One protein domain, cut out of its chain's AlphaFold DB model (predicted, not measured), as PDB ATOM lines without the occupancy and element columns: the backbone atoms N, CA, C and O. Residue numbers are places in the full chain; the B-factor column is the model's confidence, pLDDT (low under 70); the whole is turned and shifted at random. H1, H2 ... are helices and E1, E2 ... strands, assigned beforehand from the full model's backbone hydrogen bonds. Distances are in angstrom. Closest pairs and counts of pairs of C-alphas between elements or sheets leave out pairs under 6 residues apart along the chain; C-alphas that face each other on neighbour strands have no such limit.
ATOM      1  N   GLY A   3      70.847 -29.711  46.476       53.62
ATOM      2  CA  GLY A   3      69.459 -30.141  46.721       53.62
ATOM      3  C   GLY A   3      69.104 -30.411  48.195       53.62
ATOM      4  O   GLY A   3      67.930 -30.516  48.533       53.62
ATOM      5  N   LEU A   4      70.099 -30.477  49.091       57.41
ATOM      6  CA  LEU A   4      69.904 -30.586  50.546       57.41
ATOM      7  C   LEU A   4      70.045 -29.223  51.257       57.41
ATOM      8  O   LEU A   4      70.036 -29.152  52.483       57.41
ATOM      9  N   GLY A   5      70.174 -28.127  50.501       61.00
ATOM     10  CA  GLY A   5      70.269 -26.764  51.027       61.00
ATOM     11  C   GLY A   5      71.673 -26.327  51.458       61.00
ATOM     12  O   GLY A   5      71.808 -25.263  52.072       61.00
ATOM     13  N   PHE A   6      72.710 -27.110  51.145       72.81
ATOM     14  CA  PHE A   6      74.104 -26.707  51.336       72.81
ATOM     15  C   PHE A   6      74.533 -25.779  50.204       72.81
ATOM     16  O   PHE A   6      74.351 -26.096  49.032       72.81
ATOM     17  N   ARG A   7      75.139 -24.645  50.555       79.50
ATOM     18  CA  ARG A   7      75.791 -23.740  49.608       79.50
ATOM     19  C   ARG A   7      77.296 -23.868  49.745       79.50
ATOM     20  O   ARG A   7      77.821 -23.820  50.859       79.50
ATOM     21  N   ARG A   8      77.970 -24.031  48.611       79.44
ATOM     22  CA  ARG A   8      79.427 -23.982  48.535       79.44
ATOM     23  C   ARG A   8      79.867 -22.523  48.633       79.44
ATOM     24  O   ARG A   8      79.356 -21.673  47.911       79.44
ATOM     25  N   VAL A   9      80.789 -22.241  49.539       80.25
ATOM     26  CA  VAL A   9      81.443 -20.943  49.690       80.25
ATOM     27  C   VAL A   9      82.925 -21.176  49.449       80.25
ATOM     28  O   VAL A   9      83.556 -21.948  50.177       80.25
ATOM     29  N   ASP A  10      83.455 -20.552  48.401       78.19
ATOM     30  CA  ASP A  10      84.875 -20.631  48.085       78.19
ATOM     31  C   ASP A  10      85.627 -19.547  48.863       78.19
ATOM     32  O   ASP A  10      85.384 -18.355  48.685       78.19
ATOM     33  N   GLY A  11      86.470 -19.973  49.806       64.38
ATOM     34  CA  GLY A  11      87.217 -19.090  50.706       64.38
ATOM     35  C   GLY A  11      88.672 -18.873  50.290       64.38
ATOM     36  O   GLY A  11      89.474 -18.461  51.125       64.38
ATOM     37  N   GLY A  12      89.047 -19.234  49.060       71.81
ATOM     38  CA  GLY A  12      90.414 -19.136  48.532       71.81
ATOM     39  C   GLY A  12      91.368 -20.235  49.019       71.81
ATOM     40  O   GLY A  12      92.114 -20.781  48.217       71.81
ATOM     41  N   TYR A  13      91.310 -20.614  50.302       73.25
ATOM     42  CA  TYR A  13      92.185 -21.641  50.906       73.25
ATOM     43  C   TYR A  13      91.452 -22.915  51.353       73.25
ATOM     44  O   TYR A  13      92.083 -23.921  51.663       73.25
ATOM     45  N   ALA A  14      90.119 -22.885  51.414       69.12
ATOM     46  CA  ALA A  14      89.299 -24.045  51.744       69.12
ATOM     47  C   ALA A  14      87.887 -23.891  51.178       69.12
ATOM     48  O   ALA A  14      87.310 -22.799  51.187       69.12
ATOM     49  N   ILE A  15      87.305 -25.014  50.762       74.06
ATOM     50  CA  ILE A  15      85.896 -25.091  50.388       74.06
ATOM     51  C   ILE A  15      85.077 -25.247  51.670       74.06
ATOM     52  O   ILE A  15      85.249 -26.215  52.411       74.06
ATOM     53  N   ARG A  16      84.167 -24.305  51.935       74.94
ATOM     54  CA  ARG A  16      83.224 -24.395  53.059       74.94
ATOM     55  C   ARG A  16      81.826 -24.684  52.536       74.94
ATOM     56  O   ARG A  16      81.362 -24.043  51.597       74.94
ATOM     57  N   TYR A  17      81.130 -25.615  53.178       72.69
ATOM     58  CA  TYR A  17      79.716 -25.863  52.919       72.69
ATOM     59  C   TYR A  17      78.894 -25.265  54.052       72.69
ATOM     60  O   TYR A  17      79.069 -25.623  55.215       72.69
ATOM     61  N   VAL A  18      77.996 -24.344  53.714       75.19
ATOM     62  CA  VAL A  18      77.107 -23.694  54.679       75.19
ATOM     63  C   VAL A  18      75.678 -24.108  54.380       75.19
ATOM     64  O   VAL A  18      75.170 -23.885  53.282       75.19
ATOM     65  N   VAL A  19      75.002 -24.676  55.373       75.06
ATOM     66  CA  VAL A  19      73.568 -24.966  55.323       75.06
ATOM     67  C   VAL A  19      72.833 -24.012  56.256       75.06
ATOM     68  O   VAL A  19      73.321 -23.653  57.328       75.06
ATOM     69  N   ARG A  20      71.652 -23.547  55.842       71.75
ATOM     70  CA  ARG A  20      70.825 -22.691  56.704       71.75
ATOM     71  C   ARG A  20      70.353 -23.497  57.924       71.75
ATOM     72  O   ARG A  20      69.908 -24.625  57.720       71.75
ATOM     73  N   PRO A  21      70.331 -22.924  59.142       67.56
ATOM     74  CA  PRO A  21      69.949 -23.659  60.352       67.56
ATOM     75  C   PRO A  21      68.608 -24.398  60.243       67.56
ATOM     76  O   PRO A  21      68.516 -25.560  60.615       67.56
ATOM     77  N   SER A  22      67.581 -23.785  59.641       64.69
ATOM     78  CA  SER A  22      66.276 -24.438  59.459       64.69
ATOM     79  C   SER A  22      66.328 -25.653  58.522       64.69
ATOM     80  O   SER A  22      65.675 -26.654  58.791       64.69
ATOM     81  N   LYS A  23      67.123 -25.585  57.444       69.94
ATOM     82  CA  LYS A  23      67.314 -26.700  56.500       69.94
ATOM     83  C   LYS A  23      68.180 -27.802  57.098       69.94
ATOM     84  O   LYS A  23      67.899 -28.971  56.876       69.94
ATOM     85  N   ALA A  24      69.182 -27.431  57.894       72.06
ATOM     86  CA  ALA A  24      69.999 -28.379  58.639       72.06
ATOM     87  C   ALA A  24      69.145 -29.200  59.613       72.06
ATOM     88  O   ALA A  24      69.300 -30.413  59.691       72.06
ATOM     89  N   VAL A  25      68.201 -28.552  60.302       70.31
ATOM     90  CA  VAL A  25      67.299 -29.233  61.238       70.31
ATOM     91  C   VAL A  25      66.269 -30.100  60.515       70.31
ATOM     92  O   VAL A  25      66.045 -31.227  60.939       70.31
ATOM     93  N   GLU A  26      65.676 -29.638  59.407       72.69
ATOM     94  CA  GLU A  26      64.817 -30.492  58.566       72.69
ATOM     95  C   GLU A  26      65.562 -31.741  58.081       72.69
ATOM     96  O   GLU A  26      65.030 -32.849  58.149       72.69
ATOM     97  N   LEU A  27      66.800 -31.569  57.613       75.25
ATOM     98  CA  LEU A  27      67.630 -32.669  57.137       75.25
ATOM     99  C   LEU A  27      67.965 -33.647  58.265       75.25
ATOM    100  O   LEU A  27      67.806 -34.850  58.081       75.25
ATOM    101  N   ALA A  28      68.362 -33.137  59.434       74.50
ATOM    102  CA  ALA A  28      68.636 -33.953  60.612       74.50
ATOM    103  C   ALA A  28      67.398 -34.756  61.034       74.50
ATOM    104  O   ALA A  28      67.500 -35.959  61.244       74.50
ATOM    105  N   LYS A  29      66.214 -34.129  61.060       72.94
ATOM    106  CA  LYS A  29      64.948 -34.820  61.352       72.94
ATOM    107  C   LYS A  29      64.608 -35.891  60.325       72.94
ATOM    108  O   LYS A  29      64.146 -36.959  60.703       72.94
ATOM    109  N   ARG A  30      64.839 -35.628  59.035       76.56
ATOM    110  CA  ARG A  30      64.623 -36.622  57.974       76.56
ATOM    111  C   ARG A  30      65.574 -37.811  58.125       76.56
ATOM    112  O   ARG A  30      65.122 -38.941  58.009       76.56
ATOM    113  N   MET A  31      66.854 -37.565  58.404       74.62
ATOM    114  CA  MET A  31      67.844 -38.626  58.633       74.62
ATOM    115  C   MET A  31      67.527 -39.448  59.886       74.62
ATOM    116  O   MET A  31      67.613 -40.665  59.849       74.62
ATOM    117  N   LEU A  32      67.100 -38.799  60.969       72.88
ATOM    118  CA  LEU A  32      66.692 -39.452  62.219       72.88
ATOM    119  C   LEU A  32      65.287 -40.076  62.163       72.88
ATOM    120  O   LEU A  32      64.863 -40.729  63.114       72.88
ATOM    121  N   GLY A  33      64.551 -39.868  61.070       72.44
ATOM    122  CA  GLY A  33      63.328 -40.607  60.762       72.44
ATOM    123  C   GLY A  33      63.606 -42.020  60.239       72.44
ATOM    124  O   GLY A  33      62.711 -42.861  60.274       72.44
ATOM    125  N   ASP A  34      64.831 -42.291  59.783       83.88
ATOM    126  CA  ASP A  34      65.292 -43.638  59.457       83.88
ATOM    127  C   ASP A  34      65.607 -44.401  60.752       83.88
ATOM    128  O   ASP A  34      66.411 -43.958  61.577       83.88
ATOM    129  N   LEU A  35      64.953 -45.550  60.941       76.88
ATOM    130  CA  LEU A  35      65.039 -46.338  62.172       76.88
ATOM    131  C   LEU A  35      66.452 -46.868  62.441       76.88
ATOM    132  O   LEU A  35      66.847 -46.971  63.601       76.88
ATOM    133  N   VAL A  36      67.218 -47.174  61.392       85.25
ATOM    134  CA  VAL A  36      68.584 -47.695  61.512       85.25
ATOM    135  C   VAL A  36      69.526 -46.575  61.935       85.25
ATOM    136  O   VAL A  36      70.297 -46.735  62.879       85.25
ATOM    137  N   ILE A  37      69.426 -45.416  61.279       79.75
ATOM    138  CA  ILE A  37      70.240 -44.237  61.609       79.75
ATOM    139  C   ILE A  37      69.925 -43.747  63.025       79.75
ATOM    140  O   ILE A  37      70.838 -43.406  63.777       79.75
ATOM    141  N   LYS A  38      68.644 -43.740  63.404       81.38
ATOM    142  CA  LYS A  38      68.206 -43.354  64.744       81.38
ATOM    143  C   LYS A  38      68.782 -44.274  65.821       81.38
ATOM    144  O   LYS A  38      69.380 -43.763  66.763       81.38
ATOM    145  N   ALA A  39      68.652 -45.593  65.662       83.69
ATOM    146  CA  ALA A  39      69.169 -46.563  66.629       83.69
ATOM    147  C   ALA A  39      70.692 -46.433  66.805       83.69
ATOM    148  O   ALA A  39      71.179 -46.338  67.926       83.69
ATOM    149  N   LEU A  40      71.433 -46.305  65.698       86.12
ATOM    150  CA  LEU A  40      72.879 -46.056  65.722       86.12
ATOM    151  C   LEU A  40      73.247 -44.791  66.505       86.12
ATOM    152  O   LEU A  40      74.208 -44.789  67.271       86.12
ATOM    153  N   ILE A  41      72.509 -43.700  66.305       82.12
ATOM    154  CA  ILE A  41      72.780 -42.427  66.980       82.12
ATOM    155  C   ILE A  41      72.411 -42.494  68.464       82.12
ATOM    156  O   ILE A  41      73.146 -41.942  69.280       82.12
ATOM    157  N   GLU A  42      71.317 -43.166  68.825       84.12
ATOM    158  CA  GLU A  42      70.916 -43.388  70.219       84.12
ATOM    159  C   GLU A  42      71.935 -44.249  70.978       84.12
ATOM    160  O   GLU A  42      72.322 -43.875  72.087       84.12
ATOM    161  N   ASP A  43      72.437 -45.321  70.364       87.00
ATOM    162  CA  ASP A  43      73.465 -46.184  70.955       87.00
ATOM    163  C   ASP A  43      74.790 -45.436  71.137       87.00
ATOM    164  O   ASP A  43      75.368 -45.417  72.225       87.00
ATOM    165  N   LEU A  44      75.257 -44.742  70.095       86.06
ATOM    166  CA  LEU A  44      76.504 -43.977  70.161       86.06
ATOM    167  C   LEU A  44      76.408 -42.773  71.111       86.06
ATOM    168  O   LEU A  44      77.419 -42.356  71.673       86.06
ATOM    169  N   ALA A  45      75.212 -42.218  71.334       85.88
ATOM    170  CA  ALA A  45      74.990 -41.118  72.272       85.88
ATOM    171  C   ALA A  45      75.190 -41.510  73.749       85.88
ATOM    172  O   ALA A  45      75.305 -40.612  74.589       85.88
ATOM    173  N   GLN A  46      75.254 -42.809  74.075       88.50
ATOM    174  CA  GLN A  46      75.537 -43.298  75.431       88.50
ATOM    175  C   GLN A  46      77.013 -43.153  75.824       88.50
ATOM    176  O   GLN A  46      77.340 -43.207  77.011       88.50
ATOM    177  N   LEU A  47      77.908 -42.948  74.852       89.19
ATOM    178  CA  LEU A  47      79.328 -42.756  75.126       89.19
ATOM    179  C   LEU A  47      79.566 -41.452  75.916       89.19
ATOM    180  O   LEU A  47      78.915 -40.427  75.660       89.19
ATOM    181  N   PRO A  48      80.511 -41.451  76.873       79.81
ATOM    182  CA  PRO A  48      80.723 -40.329  77.790       79.81
ATOM    183  C   PRO A  48      81.106 -39.023  77.078       79.81
ATOM    184  O   PRO A  48      80.742 -37.947  77.551       79.81
ATOM    185  N   ASP A  49      81.749 -39.105  75.915       86.81
ATOM    186  CA  ASP A  49      82.203 -37.997  75.069       86.81
ATOM    187  C   ASP A  49      81.250 -37.668  73.897       86.81
ATOM    188  O   ASP A  49      81.446 -36.681  73.180       86.81
ATOM    189  N   ALA A  50      80.154 -38.415  73.726       86.94
ATOM    190  CA  ALA A  50      79.205 -38.245  72.620       86.94
ATOM    191  C   ALA A  50      78.190 -37.101  72.826       86.94
ATOM    192  O   ALA A  50      77.006 -37.203  72.495       86.94
ATOM    193  N   GLU A  51      78.633 -35.967  73.366       79.88
ATOM    194  CA  GLU A  51      77.767 -34.810  73.632       79.88
ATOM    195  C   GLU A  51      77.116 -34.256  72.350       79.88
ATOM    196  O   GLU A  51      75.957 -33.844  72.350       79.88
ATOM    197  N   LYS A  52      77.822 -34.324  71.212       79.00
ATOM    198  CA  LYS A  52      77.287 -33.909  69.904       79.00
ATOM    199  C   LYS A  52      76.101 -34.765  69.450       79.00
ATOM    200  O   LYS A  52      75.172 -34.221  68.860       79.00
ATOM    201  N   LEU A  53      76.118 -36.070  69.732       80.88
ATOM    202  CA  LEU A  53      75.025 -36.986  69.384       80.88
ATOM    203  C   LEU A  53      73.836 -36.813  70.332       80.88
ATOM    204  O   LEU A  53      72.696 -36.779  69.876       80.88
ATOM    205  N   ARG A  54      74.091 -36.569  71.623       79.62
ATOM    206  CA  ARG A  54      73.043 -36.194  72.588       79.62
ATOM    207  C   ARG A  54      72.318 -34.911  72.173       79.62
ATOM    208  O   ARG A  54      71.092 -34.908  72.086       79.62
ATOM    209  N   ARG A  55      73.055 -33.865  71.779       75.81
ATOM    210  CA  ARG A  55      72.467 -32.632  71.216       75.81
ATOM    211  C   ARG A  55      71.698 -32.886  69.915       75.81
ATOM    212  O   ARG A  55      70.704 -32.216  69.648       75.81
ATOM    213  N   LEU A  56      72.128 -33.851  69.097       73.06
ATOM    214  CA  LEU A  56      71.403 -34.251  67.888       73.06
ATOM    215  C   LEU A  56      70.056 -34.924  68.221       73.06
ATOM    216  O   LEU A  56      69.052 -34.627  67.575       73.06
ATOM    217  N   ASN A  57      70.006 -35.753  69.267       72.19
ATOM    218  CA  ASN A  57      68.754 -36.309  69.789       72.19
ATOM    219  C   ASN A  57      67.846 -35.224  70.385       72.19
ATOM    220  O   ASN A  57      66.637 -35.240  70.169       72.19
ATOM    221  N   GLU A  58      68.400 -34.221  71.064       71.62
ATOM    222  CA  GLU A  58      67.623 -33.067  71.539       71.62
ATOM    223  C   GLU A  58      67.022 -32.250  70.381       71.62
ATOM    224  O   GLU A  58      65.882 -31.783  70.472       71.62
ATOM    225  N   LEU A  59      67.733 -32.132  69.251       66.69
ATOM    226  CA  LEU A  59      67.229 -31.467  68.044       66.69
ATOM    227  C   LEU A  59      65.982 -32.147  67.450       66.69
ATOM    228  O   LEU A  59      65.169 -31.455  66.828       66.69
ATOM    229  N   MET A  60      65.769 -33.453  67.667       61.97
ATOM    230  CA  MET A  60      64.519 -34.129  67.271       61.97
ATOM    231  C   MET A  60      63.304 -33.529  67.969       61.97
ATOM    232  O   MET A  60      62.260 -33.312  67.345       61.97
ATOM    233  N   ASN A  61      63.475 -33.192  69.244       59.78
ATOM    234  CA  ASN A  61      62.421 -32.644  70.084       59.78
ATOM    235  C   ASN A  61      62.268 -31.125  69.907       59.78
ATOM    236  O   ASN A  61      61.238 -30.555  70.275       59.78
ATOM    237  N   MET A  62      63.239 -30.451  69.279       57.72
ATOM    238  CA  MET A  62      63.133 -29.024  68.983       57.72
ATOM    239  C   MET A  62      62.140 -28.743  67.847       57.72
ATOM    240  O   MET A  62      62.284 -29.180  66.699       57.72
TER     241      MET A  62
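AT A GLANCE: This is residues 3 to 62 of the 186 residues of an uncharacterized protein of Vulcanisaeta moutnovskia (strain 768-28) (UniProt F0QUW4). An elongated model holds a two-stranded hairpin, E1 and E2, at one end and a helical hairpin, H2 and H3, at the other, with the helix H1 bridging the stretch between them about perpendicular to both H2 and H3. The tip of the strand hairpin, residues 10 to 15, sticks out free. The printed part has 60 residues with two named strands and three named helices, in the order E1, E2, H1, H2, H3 along the chain; the sheet, in the order E1 - E2, is antiparallel, and the class is mixed, helices and strands. The whole is loose, with a radius of gyration of the C-alphas of 13.9 A, and spans 39 by 24 by 20 A.

IN THESE COORDINATES: E1 is residues 6 to 10, 12.8 A from first to last C-alpha, and begins with C-alpha 6 at (74.104, -26.707, 51.336). E2 is residues 15 to 19, 13.3 A long. H1 is residues 21 to 31, 15.2 A long, with C-alpha 21 at (69.949, -23.659, 60.352). H2 is residues 35 to 44, 14.2 A long. H3 is residues 51 to 61, 15.9 A long, and ends with C-alpha 61 at (62.421, -32.644, 70.084).

HOW THE PARTS SIT: E1 and E2 form a hairpin, antiparallel with 150 degrees between their directions. The C-alphas of Phe 6 and Val 19 face each other at 4.4 A, and N 7 and O 18 are within hydrogen-bond range at 2.8 A, as are N 16 and O 9 at 3.0 A. E1 is apart from H1, H2 and H3, and E2 is apart from H2 and H3. H1 touches H3, the closest C-alphas being those of Lys 29 and Met 60, 6.0 A apart; their lines are about perpendicular, at 90 degrees. H1 and H2 are close but not clearly touching, with the closest C-alphas, those of Met 31 and Ile 37, 6.8 A apart; their lines are about perpendicular, at 74 degrees. H2 and H3 touch and form a helical hairpin, opposite ways at a steep tilt of 41 degrees; their closest C-alphas, those of Ile 41 and Leu 53, are 6.4 A apart. Every O i to N i+4 pair is within hydrogen-bond range in H1 and H2, and 6 of 7 are in H3.

THE WHOLE: The C-alphas farthest apart, those of Gly 12 and Leu 35, are 39.6 A apart. The printed part has no cut. The links E1 to E2, E2 to H1 and H1 to H2 are tight, H2 to H3 is short, and no link is long. The mean pLDDT of the printed part is 75.2; residues 3 to 5, 11, 14, 21 to 23 and 59 to 62 are under 70.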